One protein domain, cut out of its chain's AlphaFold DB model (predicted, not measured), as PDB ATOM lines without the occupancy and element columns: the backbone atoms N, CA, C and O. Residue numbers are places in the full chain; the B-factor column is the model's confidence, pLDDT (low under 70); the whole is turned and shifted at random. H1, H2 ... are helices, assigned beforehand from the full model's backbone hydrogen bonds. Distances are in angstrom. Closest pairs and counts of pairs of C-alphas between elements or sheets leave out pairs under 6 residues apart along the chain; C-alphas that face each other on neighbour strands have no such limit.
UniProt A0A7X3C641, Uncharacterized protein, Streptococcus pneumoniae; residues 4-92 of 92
ATOM      1  N   TRP A   4     228.906 319.669 320.157       92.69
ATOM      2  CA  TRP A   4     227.784 319.188 319.345       92.69
ATOM      3  C   TRP A   4     226.524 318.874 320.162       92.69
ATOM      4  O   TRP A   4     225.426 319.017 319.643       92.69
ATOM      5  N   ALA A   5     226.669 318.471 321.428       93.56
ATOM      6  CA  ALA A   5     225.536 318.262 322.326       93.56
ATOM      7  C   ALA A   5     225.052 319.590 322.934       93.56
ATOM      8  O   ALA A   5     223.851 319.816 323.037       93.56
ATOM      9  N   LEU A   6     225.987 320.487 323.280       94.62
ATOM     10  CA  LEU A   6     225.668 321.815 323.819       94.62
ATOM     11  C   LEU A   6     224.911 322.689 322.819       94.62
ATOM     12  O   LEU A   6     224.113 323.511 323.237       94.62
ATOM     13  N   ARG A   7     225.108 322.487 321.513       93.19
ATOM     14  CA  ARG A   7     224.366 323.206 320.469       93.19
ATOM     15  C   ARG A   7     222.847 323.166 320.681       93.19
ATOM     16  O   ARG A   7     222.194 324.172 320.442       93.19
ATOM     17  N   GLU A   8     222.315 322.026 321.121       93.62
ATOM     18  CA  GLU A   8     220.875 321.838 321.340       93.62
ATOM     19  C   GLU A   8     220.435 322.278 322.746       93.62
ATOM     20  O   GLU A   8     219.317 322.749 322.923       93.62
ATOM     21  N   SER A   9     221.295 322.117 323.759       94.81
ATOM     22  CA  SER A   9     220.922 322.340 325.163       94.81
ATOM     23  C   SER A   9     221.264 323.731 325.708       94.81
ATOM     24  O   SER A   9     220.586 324.209 326.610       94.81
ATOM     25  N   ASP A  10     222.358 324.340 325.241       96.50
ATOM     26  CA  ASP A  10     222.919 325.601 325.745       96.50
ATOM     27  C   ASP A  10     223.854 326.230 324.691       96.50
ATOM     28  O   ASP A  10     225.061 325.953 324.621       96.50
ATOM     29  N   ILE A  11     223.268 327.066 323.831       96.12
ATOM     30  CA  ILE A  11     223.958 327.655 322.681       96.12
ATOM     31  C   ILE A  11     225.046 328.658 323.082       96.12
ATOM     32  O   ILE A  11     226.068 328.736 322.403       96.12
ATOM     33  N   GLU A  12     224.871 329.394 324.182       96.50
ATOM     34  CA  GLU A  12     225.861 330.380 324.635       96.50
ATOM     35  C   GLU A  12     227.112 329.673 325.151       96.50
ATOM     36  O   GLU A  12     228.221 329.951 324.695       96.50
ATOM     37  N   LYS A  13     226.940 328.629 325.966       95.75
ATOM     38  CA  LYS A  13     228.068 327.798 326.391       95.75
ATOM     39  C   LYS A  13     228.744 327.087 325.220       95.75
ATOM     40  O   LYS A  13     229.957 326.878 325.233       95.75
ATOM     41  N   CYS A  14     227.983 326.699 324.194       96.50
ATOM     42  CA  CYS A  14     228.550 326.142 322.967       96.50
ATOM     43  C   CYS A  14     229.477 327.151 322.267       96.50
ATOM     44  O   CYS A  14     230.593 326.782 321.887       96.50
ATOM     45  N   LYS A  15     229.062 328.421 322.153       94.94
ATOM     46  CA  LYS A  15     229.882 329.499 321.576       94.94
ATOM     47  C   LYS A  15     231.175 329.710 322.360       94.94
ATOM     48  O   LYS A  15     232.229 329.756 321.731       94.94
ATOM     49  N   ASP A  16     231.122 329.744 323.690       95.50
ATOM     50  CA  ASP A  16     232.316 329.914 324.536       95.50
ATOM     51  C   ASP A  16     233.336 328.785 324.339       95.50
ATOM     52  O   ASP A  16     234.545 329.010 324.204       95.50
ATOM     53  N   VAL A  17     232.847 327.542 324.280       96.12
ATOM     54  CA  VAL A  17     233.707 326.377 324.056       96.12
ATOM     55  C   VAL A  17     234.330 326.425 322.660       96.12
ATOM     56  O   VAL A  17     235.535 326.210 322.528       96.12
ATOM     57  N   LEU A  18     233.547 326.735 321.622       95.31
ATOM     58  CA  LEU A  18     234.060 326.852 320.255       95.31
ATOM     59  C   LEU A  18     235.067 328.000 320.119       95.31
ATOM     60  O   LEU A  18     236.110 327.811 319.496       95.31
ATOM     61  N   ALA A  19     234.803 329.148 320.747       95.12
ATOM     62  CA  ALA A  19     235.723 330.279 320.793       95.12
ATOM     63  C   ALA A  19     237.077 329.876 321.394       95.12
ATOM     64  O   ALA A  19     238.129 330.113 320.799       95.12
ATOM     65  N   THR A  20     237.043 329.177 322.530       96.06
ATOM     66  CA  THR A  20     238.243 328.653 323.192       96.06
ATOM     67  C   THR A  20     239.006 327.687 322.282       96.06
ATOM     68  O   THR A  20     240.223 327.798 322.146       96.06
ATOM     69  N   CYS A  21     238.308 326.769 321.602       95.75
ATOM     70  CA  CYS A  21     238.932 325.849 320.651       95.75
ATOM     71  C   CYS A  21     239.624 326.585 319.497       95.75
ATOM     72  O   CYS A  21     240.745 326.227 319.144       95.75
ATOM     73  N   VAL A  22     238.993 327.617 318.927       96.00
ATOM     74  CA  VAL A  22     239.587 328.411 317.839       96.00
ATOM     75  C   VAL A  22     240.849 329.129 318.315       96.00
ATOM     76  O   VAL A  22     241.875 329.049 317.645       96.00
ATOM     77  N   ILE A  23     240.818 329.755 319.493       96.75
ATOM     78  CA  ILE A  23     241.996 330.404 320.089       96.75
ATOM     79  C   ILE A  23     243.137 329.395 320.288       96.75
ATOM     80  O   ILE A  23     244.282 329.680 319.932       96.75
ATOM     81  N   ILE A  24     242.834 328.197 320.798       97.06
ATOM     82  CA  ILE A  24     243.821 327.120 320.956       97.06
ATOM     83  C   ILE A  24     244.417 326.727 319.600       97.06
ATOM     84  O   ILE A  24     245.636 326.653 319.477       97.06
ATOM     85  N   ILE A  25     243.585 326.512 318.575       96.75
ATOM     86  CA  ILE A  25     244.040 326.138 317.226       96.75
ATOM     87  C   ILE A  25     244.983 327.196 316.651       96.75
ATOM     88  O   ILE A  25     246.032 326.840 316.122       96.75
ATOM     89  N   LEU A  26     244.642 328.483 316.770       96.94
ATOM     90  CA  LEU A  26     245.469 329.568 316.242       96.94
ATOM     91  C   LEU A  26     246.828 329.631 316.947       96.94
ATOM     92  O   LEU A  26     247.858 329.665 316.282       96.94
ATOM     93  N   ASN A  27     246.854 329.571 318.280       97.62
ATOM     94  CA  ASN A  27     248.111 329.638 319.031       97.62
ATOM     95  C   ASN A  27     248.979 328.380 318.836       97.62
ATOM     96  O   ASN A  27     250.186 328.501 318.632       97.62
ATOM     97  N   LEU A  28     248.386 327.179 318.810       97.12
ATOM     98  CA  LEU A  28     249.115 325.954 318.452       97.12
ATOM     99  C   LEU A  28     249.637 326.016 317.014       97.12
ATOM    100  O   LEU A  28     250.769 325.616 316.752       97.12
ATOM    101  N   GLY A  29     248.835 326.558 316.097       96.25
ATOM    102  CA  GLY A  29     249.230 326.809 314.720       96.25
ATOM    103  C   GLY A  29     250.487 327.672 314.640       96.25
ATOM    104  O   GLY A  29     251.404 327.308 313.913       96.25
ATOM    105  N   GLN A  30     250.577 328.750 315.429       95.69
ATOM    106  CA  GLN A  30     251.791 329.572 315.497       95.69
ATOM    107  C   GLN A  30     253.007 328.781 315.980       95.69
ATOM    108  O   GLN A  30     254.054 328.810 315.336       95.69
ATOM    109  N   MET A  31     252.859 328.049 317.088       96.19
ATOM    110  CA  MET A  31     253.953 327.272 317.680       96.19
ATOM    111  C   MET A  31     254.483 326.194 316.730       96.19
ATOM    112  O   MET A  31     255.684 325.935 316.695       96.19
ATOM    113  N   LEU A  32     253.593 325.561 315.962       96.19
ATOM    114  CA  LEU A  32     253.935 324.475 315.045       96.19
ATOM    115  C   LEU A  32     254.370 324.965 313.661       96.19
ATOM    116  O   LEU A  32     254.992 324.196 312.932       96.19
ATOM    117  N   ASN A  33     254.089 326.217 313.293       95.56
ATOM    118  CA  ASN A  33     254.377 326.754 311.961       95.56
ATOM    119  C   ASN A  33     255.849 326.598 311.511       95.56
ATOM    120  O   ASN A  33     256.062 326.277 310.342       95.56
ATOM    121  N   PRO A  34     256.875 326.743 312.379       94.69
ATOM    122  CA  PRO A  34     258.271 326.524 311.980       94.69
ATOM    123  C   PRO A  34     258.605 325.072 311.629       94.69
ATOM    124  O   PRO A  34     259.566 324.827 310.907       94.69
ATOM    125  N   PHE A  35     257.834 324.117 312.148       95.75
ATOM    126  CA  PHE A  35     258.055 322.683 311.956       95.75
ATOM    127  C   PHE A  35     257.125 322.098 310.887       95.75
ATOM    128  O   PHE A  35     257.499 321.167 310.180       95.75
ATOM    129  N   ILE A  36     255.908 322.640 310.768       95.69
ATOM    130  CA  ILE A  36     254.843 322.147 309.886       95.69
ATOM    131  C   ILE A  36     254.221 323.325 309.105       95.69
ATOM    132  O   ILE A  36     253.033 323.635 309.265       95.69
ATOM    133  N   PRO A  37     255.000 324.005 308.241       94.69
ATOM    134  CA  PRO A  37     254.575 325.249 307.592       94.69
ATOM    135  C   PRO A  37     253.373 325.068 306.658       94.69
ATOM    136  O   PRO A  37     252.562 325.979 306.492       94.69
ATOM    137  N   PHE A  38     253.202 323.878 306.072       95.06
ATOM    138  CA  PHE A  38     252.060 323.585 305.204       95.06
ATOM    139  C   PHE A  38     250.732 323.570 305.976       95.06
ATOM    140  O   PHE A  38     249.729 324.099 305.497       95.06
ATOM    141  N   SER A  39     250.721 323.011 307.189       95.81
ATOM    142  CA  SER A  39     249.530 323.010 308.042       95.81
ATOM    143  C   SER A  39     249.254 324.395 308.595       95.81
ATOM    144  O   SER A  39     248.096 324.807 308.616       95.81
ATOM    145  N   GLY A  40     250.301 325.140 308.967       95.88
ATOM    146  CA  GLY A  40     250.170 326.550 309.322       95.88
ATOM    147  C   GLY A  40     249.474 327.338 308.212       95.88
ATOM    148  O   GLY A  40     248.456 327.976 308.466       95.88
ATOM    149  N   LYS A  41     249.921 327.185 306.959       95.50
ATOM    150  CA  LYS A  41     249.295 327.839 305.803       95.50
ATOM    151  C   LYS A  41     247.814 327.478 305.632       95.50
ATOM    152  O   LYS A  41     246.993 328.374 305.454       95.50
ATOM    153  N   LYS A  42     247.444 326.197 305.761       96.44
ATOM    154  CA  LYS A  42     246.029 325.775 305.727       96.44
ATOM    155  C   LYS A  42     245.200 326.444 306.831       96.44
ATOM    156  O   LYS A  42     244.083 326.882 306.571       96.44
ATOM    157  N   ILE A  43     245.730 326.543 308.052       96.12
ATOM    158  CA  ILE A  43     245.051 327.221 309.168       96.12
ATOM    159  C   ILE A  43     244.906 328.722 308.873       96.12
ATOM    160  O   ILE A  43     243.814 329.264 309.054       96.12
ATOM    161  N   GLU A  44     245.952 329.386 308.369       94.88
ATOM    162  CA  GLU A  44     245.874 330.791 307.943       94.88
ATOM    163  C   GLU A  44     244.786 330.998 306.888       94.88
ATOM    164  O   GLU A  44     244.013 331.951 306.968       94.88
ATOM    165  N   ASP A  45     244.698 330.097 305.913       94.94
ATOM    166  CA  ASP A  45     243.724 330.193 304.833       94.94
ATOM    167  C   ASP A  45     242.293 329.942 305.330       94.94
ATOM    168  O   ASP A  45     241.381 330.648 304.886       94.94
ATOM    169  N   MET A  46     242.095 329.025 306.285       96.44
ATOM    170  CA  MET A  46     240.785 328.762 306.889       96.44
ATOM    171  C   MET A  46     240.293 329.924 307.756       96.44
ATOM    172  O   MET A  46     239.149 330.357 307.628       96.44
ATOM    173  N   PHE A  47     241.154 330.451 308.629       95.38
ATOM    174  CA  PHE A  47     240.781 331.454 309.637       95.38
ATOM    175  C   PHE A  47     241.138 332.895 309.251       95.38
ATOM    176  O   PHE A  47     240.897 333.821 310.027       95.38
ATOM    177  N   LYS A  48     241.759 333.103 308.084       94.12
ATOM    178  CA  LYS A  48     242.243 334.407 307.585       94.12
ATOM    179  C   LYS A  48     243.079 335.176 308.617       94.12
ATOM    180  O   LYS A  48     243.016 336.400 308.699       94.12
ATOM    181  N   THR A  49     243.865 334.446 309.405       93.44
ATOM    182  CA  THR A  49     244.669 334.969 310.519       93.44
ATOM    183  C   THR A  49     246.111 334.536 310.337       93.44
ATOM    184  O   THR A  49     246.355 333.356 310.133       93.44
ATOM    185  N   LYS A  50     247.062 335.473 310.420       93.06
ATOM    186  CA  LYS A  50     248.494 335.176 310.263       93.06
ATOM    187  C   LYS A  50     249.053 334.451 311.488       93.06
ATOM    188  O   LYS A  50     248.794 334.858 312.619       93.06
ATOM    189  N   LEU A  51     249.880 333.433 311.266       93.94
ATOM    190  CA  LEU A  51     250.429 332.577 312.323       93.94
ATOM    191  C   LEU A  51     251.906 332.838 312.653       93.94
ATOM    192  O   LEU A  51     252.529 332.071 313.377       93.94
ATOM    193  N   ASN A  52     252.480 333.930 312.159       87.81
ATOM    194  CA  ASN A  52     253.895 334.262 312.336       87.81
ATOM    195  C   ASN A  52     254.144 335.453 313.276       87.81
ATOM    196  O   ASN A  52     255.214 336.057 313.223       87.81
ATOM    197  N   THR A  53     253.167 335.818 314.112       89.56
ATOM    198  CA  THR A  53     253.297 336.979 315.009       89.56
ATOM    199  C   THR A  53     254.050 336.659 316.296       89.56
ATOM    200  O   THR A  53     254.553 337.590 316.917       89.56
ATOM    201  N   TRP A  54     254.114 335.379 316.696       93.06
ATOM    202  CA  TRP A  54     254.742 334.912 317.943       93.06
ATOM    203  C   TRP A  54     254.236 335.606 319.217       93.06
ATOM    204  O   TRP A  54     254.908 335.621 320.244       93.06
ATOM    205  N   ASN A  55     253.026 336.157 319.150       94.94
ATOM    206  CA  ASN A  55     252.325 336.778 320.260       94.94
ATOM    207  C   ASN A  55     251.009 336.042 320.468       94.94
ATOM    208  O   ASN A  55     250.383 335.621 319.496       94.94
ATOM    209  N   TYR A  56     250.561 335.956 321.719       96.06
ATOM    210  CA  TYR A  56     249.297 335.307 322.041       96.06
ATOM    211  C   TYR A  56     248.134 335.916 321.244       96.06
ATOM    212  O   TYR A  56     247.844 337.110 321.355       96.06
ATOM    213  N   ILE A  57     247.459 335.082 320.453       95.81
ATOM    214  CA  ILE A  57     246.255 335.463 319.715       95.81
ATOM    215  C   ILE A  57     245.062 335.271 320.649       95.81
ATOM    216  O   ILE A  57     244.740 334.143 321.012       95.81
ATOM    217  N   SER A  58     244.402 336.362 321.029       95.19
ATOM    218  CA  SER A  58     243.231 336.347 321.920       95.19
ATOM    219  C   SER A  58     241.917 336.654 321.205       95.19
ATOM    220  O   SER A  58     240.844 336.361 321.728       95.19
ATOM    221  N   ASN A  59     241.985 337.254 320.019       93.44
ATOM    222  CA  ASN A  59     240.822 337.646 319.245       93.44
ATOM    223  C   ASN A  59     240.351 336.507 318.339       93.44
ATOM    224  O   ASN A  59     241.149 335.801 317.722       93.44
ATOM    225  N   LEU A  60     239.032 336.369 318.220       94.31
ATOM    226  CA  LEU A  60     238.448 335.441 317.266       94.31
ATOM    227  C   LEU A  60     238.551 335.993 315.838       94.31
ATOM    228  O   LEU A  60     238.435 337.205 315.630       94.31
ATOM    229  N   PRO A  61     238.736 335.115 314.843       92.25
ATOM    230  CA  PRO A  61     238.652 335.491 313.446       92.25
ATOM    231  C   PRO A  61     237.203 335.805 313.064       92.25
ATOM    232  O   PRO A  61     236.262 335.156 313.519       92.25
ATOM    233  N   ASN A  62     237.030 336.778 312.171       87.56
ATOM    234  CA  ASN A  62     235.704 337.244 311.756       87.56
ATOM    235  C   ASN A  62     234.956 336.239 310.868       87.56
ATOM    236  O   ASN A  62     233.728 336.264 310.803       87.56
ATOM    237  N   LYS A  63     235.683 335.389 310.134       87.25
ATOM    238  CA  LYS A  63     235.102 334.414 309.209       87.25
ATOM    239  C   LYS A  63     235.956 333.154 309.145       87.25
ATOM    240  O   LYS A  63     237.181 333.227 309.167       87.25
ATOM    241  N   LEU A  64     235.273 332.022 309.011       92.50
ATOM    242  CA  LEU A  64     235.845 330.735 308.645       92.50
ATOM    243  C   LEU A  64     235.531 330.461 307.168       92.50
ATOM    244  O   LEU A  64     234.381 330.614 306.748       92.50
ATOM    245  N   SER A  65     236.535 330.065 306.392       92.44
ATOM    246  CA  SER A  65     236.400 329.760 304.963       92.44
ATOM    247  C   SER A  65     237.008 328.399 304.639       92.44
ATOM    248  O   SER A  65     237.997 328.020 305.253       92.44
ATOM    249  N   ASP A  66     236.431 327.689 303.666       90.31
ATOM    250  CA  ASP A  66     237.046 326.530 302.996       90.31
ATOM    251  C   ASP A  66     237.663 325.492 303.957       90.31
ATOM    252  O   ASP A  66     238.825 325.096 303.832       90.31
ATOM    253  N   VAL A  67     236.876 325.073 304.957       94.31
ATOM    254  CA  VAL A  67     237.310 324.108 305.978       94.31
ATOM    255  C   VAL A  67     237.740 322.807 305.313       94.31
ATOM    256  O   VAL A  67     236.965 322.175 304.596       94.31
ATOM    257  N   SER A  68     238.972 322.390 305.589       94.06
ATOM    258  CA  SER A  68     239.578 321.196 305.009       94.06
ATOM    259  C   SER A  68     240.397 320.429 306.045       94.06
ATOM    260  O   SER A  68     240.743 320.942 307.112       94.06
ATOM    261  N   MET A  69     240.697 319.165 305.744       95.12
ATOM    262  CA  MET A  69     241.551 318.347 306.600       95.12
ATOM    263  C   MET A  69     242.989 318.885 306.586       95.12
ATOM    264  O   MET A  69     243.580 319.148 305.530       95.12
ATOM    265  N   LEU A  70     243.577 319.032 307.776       95.69
ATOM    266  CA  LEU A  70     244.984 319.418 307.900       95.69
ATOM    267  C   LEU A  70     245.903 318.305 307.390       95.69
ATOM    268  O   LEU A  70     246.840 318.592 306.643       95.69
ATOM    269  N   PHE A  71     245.574 317.054 307.719       95.12
ATOM    270  CA  PHE A  71     246.344 315.865 307.376       95.12
ATOM    271  C   PHE A  71     245.417 314.730 306.955       95.12
ATOM    272  O   PHE A  71     244.333 314.574 307.522       95.12
ATOM    273  N   ASP A  72     245.899 313.914 306.028       93.81
ATOM    274  CA  ASP A  72     245.280 312.645 305.675       93.81
ATOM    275  C   ASP A  72     245.873 311.516 306.522       93.81
ATOM    276  O   ASP A  72     247.008 311.586 307.004       93.81
ATOM    277  N   ARG A  73     245.097 310.447 306.710       95.00
ATOM    278  CA  ARG A  73     245.606 309.233 307.345       95.00
ATOM    279  C   ARG A  73     246.589 308.551 306.393       95.00
ATOM    280  O   ARG A  73     246.226 308.231 305.268       95.00
ATOM    281  N   ILE A  74     247.789 308.259 306.879       93.94
ATOM    282  CA  ILE A  74     248.773 307.466 306.136       93.94
ATOM    283  C   ILE A  74     248.337 305.992 306.161       93.94
ATOM    284  O   ILE A  74     248.061 305.444 307.233       93.94
ATOM    285  N   ASP A  75     248.237 305.358 304.989       95.75
ATOM    286  CA  ASP A  75     248.013 303.910 304.889       95.75
ATOM    287  C   ASP A  75     249.280 303.166 305.335       95.75
ATOM    288  O   ASP A  75     250.385 303.513 304.931       95.75
ATOM    289  N   LEU A  76     249.122 302.122 306.150       95.25
ATOM    290  CA  LEU A  76     250.244 301.315 306.632       95.25
ATOM    291  C   LEU A  76     250.998 300.638 305.484       95.25
ATOM    292  O   LEU A  76     252.208 300.478 305.590       95.25
ATOM    293  N   LYS A  77     250.323 300.325 304.368       96.12
ATOM    294  CA  LYS A  77     250.983 299.785 303.164       96.12
ATOM    295  C   LYS A  77     252.063 300.716 302.617       96.12
ATOM    296  O   LYS A  77     253.072 300.246 302.103       96.12
ATOM    297  N   LYS A  78     251.877 302.031 302.783       95.69
ATOM    298  CA  LYS A  78     252.827 303.041 302.310       95.69
ATOM    299  C   LYS A  78     254.185 302.916 303.000       95.69
ATOM    300  O   LYS A  78     255.195 303.268 302.412       95.69
ATOM    301  N   ILE A  79     254.220 302.391 304.227       95.38
ATOM    302  CA  ILE A  79     255.469 302.173 304.964       95.38
ATOM    303  C   ILE A  79     256.336 301.143 304.231       95.38
ATOM    304  O   ILE A  79     257.508 301.411 303.979       95.38
ATOM    305  N   ASP A  80     255.759 299.999 303.855       96.56
ATOM    306  CA  ASP A  80     256.494 298.921 303.180       96.56
ATOM    307  C   ASP A  80     256.980 299.351 301.786       96.56
ATOM    308  O   ASP A  80     258.108 299.042 301.399       96.56
ATOM    309  N   GLU A  81     256.152 300.105 301.053       96.38
ATOM    310  CA  GLU A  81     256.494 300.674 299.740       96.38
ATOM    311  C   GLU A  81     257.727 301.593 299.820       96.38
ATOM    312  O   GLU A  81     258.703 301.381 299.102       96.38
ATOM    313  N   GLU A  82     257.719 302.567 300.734       95.81
ATOM    314  CA  GLU A  82     258.812 303.538 300.897       95.81
ATOM    315  C   GLU A  82     260.105 302.863 301.393       95.81
ATOM    316  O   GLU A  82     261.204 303.215 300.961       95.81
ATOM    317  N   VAL A  83     260.004 301.852 302.268       96.38
ATOM    318  CA  VAL A  83     261.171 301.071 302.722       96.38
ATOM    319  C   VAL A  83     261.813 300.313 301.559       96.38
ATOM    320  O   VAL A  83     263.043 300.305 301.441       96.38
ATOM    321  N   LEU A  84     261.006 299.697 300.691       96.38
ATOM    322  CA  LEU A  84     261.506 298.986 299.516       96.38
ATOM    323  C   LEU A  84     262.190 299.945 298.527       96.38
ATOM    324  O   LEU A  84     263.284 299.647 298.043       96.38
ATOM    325  N   GLU A  85     261.584 301.105 298.261       96.00
ATOM    326  CA  GLU A  85     262.160 302.151 297.402       96.00
ATOM    327  C   GLU A  85     263.511 302.656 297.942       96.00
ATOM    328  O   GLU A  85     264.492 302.758 297.194       96.00
ATOM    329  N   LEU A  86     263.610 302.899 299.253       96.00
ATOM    330  CA  LEU A  86     264.857 303.325 299.899       96.00
ATOM    331  C   LEU A  86     265.979 302.285 299.748       96.00
ATOM    332  O   LEU A  86     267.113 302.649 299.432       96.00
ATOM    333  N   GLN A  87     265.685 300.993 299.922       95.44
ATOM    334  CA  GLN A  87     266.677 299.918 299.772       95.44
ATOM    335  C   GLN A  87     267.207 299.801 298.337       95.44
ATOM    336  O   GLN A  87     268.413 299.628 298.131       95.44
ATOM    337  N   GLN A  88     266.323 299.926 297.343       93.00
ATOM    338  CA  GLN A  88     266.704 299.904 295.928       93.00
ATOM    339  C   GLN A  88     267.597 301.093 295.565       93.00
ATOM    340  O   GLN A  88     268.562 300.939 294.819       93.00
ATOM    341  N   THR A  89     267.301 302.268 296.125       90.44
ATOM    342  CA  THR A  89     268.049 303.500 295.849       90.44
ATOM    343  C   THR A  89     269.402 303.523 296.565       90.44
ATOM    344  O   THR A  89     270.369 304.027 296.008       90.44
ATOM    345  N   SER A  90     269.501 302.935 297.763       81.12
ATOM    346  CA  SER A  90     270.753 302.832 298.532       81.12
ATOM    347  C   SER A  90     271.711 301.743 298.035       81.12
ATOM    348  O   SER A  90     272.877 301.746 298.422       81.12
ATOM    349  N   SER A  91     271.227 300.787 297.239       70.88
ATOM    350  CA  SER A  91     272.049 299.711 296.658       70.88
ATOM    351  C   SER A  91     272.646 300.089 295.295       70.88
ATOM    352  O   SER A  91     273.253 299.245 294.632       70.88
ATOM    353  N   ARG A  92     272.435 301.336 294.863       54.41
ATOM    354  CA  ARG A  92     272.924 301.934 293.621       54.41
ATOM    355  C   ARG A  92     274.038 302.928 293.917       54.41
ATOM    356  O   ARG A  92     274.968 302.985 293.085       54.41
TER     357      ARG A  92
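Overview. This is residues 4 to 92 of the 92 residues of an uncharacterized protein of Streptococcus pneumoniae (UniProt A0A7X3C641). What does the model look like at first sight? It is a small helical body with a long arm: H2 and the shorter H3 form a lopsided helical hairpin, the short H1 makes a corner at the first end of H2, and residues 72 to 92, with H4 among them, stick out far from the body. The long link after H3 first folds over the hairpin and then runs out into this arm. What is it made of? The printed part has 89 residues with four named helices, H1, H2, H3 and H4 in that order, and no named strand; its class is all helix. How spread out is it? It is extended, with a radius of gyration of the C-alphas of 18.9 A and spans of 62 by 33 by 19 A.

Along the chain. Where do the first helices lie? H1 is residues 4 to 9, beginning at C-alpha 4 at (227.784, 319.188, 319.345). H2, residues 11 to 32, is the longest helix, 31.1 A from first to last C-alpha. Where do the later ones lie? H3 is residues 37 to 47, 15.3 A long, beginning at C-alpha 37 at (254.575, 325.249, 307.592). H4 is residues 77 to 90, 20.5 A long, and ends at C-alpha 90 at (270.753, 302.832, 298.532).

Arrangement. How does H1 stand to H2? They touch only at the corner by their link, with H2 using residues 13 to 14 alone; the closest C-alphas, of Leu 6 and Cys 14, are 5.3 A apart. They run opposite ways at a shallow tilt of 25 degrees. How do H2 and H3 meet? They form a helical hairpin and touch, H2 with residues 26 to 32 alone; the closest C-alphas, of Gly 29 and Gly 40, are 5.5 A apart. They run opposite ways at a shallow tilt of 29 degrees. What stays apart? H1 and H3 are apart, and H4 is apart from H1, H2 and H3. What do the backbones show? Each O i to N i+4 pair is within hydrogen-bond range in H2, H3 and H4; in H1 0 of 2 are, while 2 of 3 O i to N i+3 pairs are.

Size, cuts and confidence. How large is it? The two C-alphas farthest apart, of Ser 9 and Arg 92, are 64.2 A apart. Residues 8 to 13, of which 11 to 13 belong to H2, and residues 72 to 92, of which 77 to 90 belong to H4, stand free; the body without them spans 35 by 24 by 18 A. How is it linked? The printed part has no cut; the links H1 to H2 and H2 to H3 are tight, and H3 to H4 is long, with 29 residues. Where is confidence low? The mean pLDDT of the printed part is 93.9, and residue 92 alone is under 70.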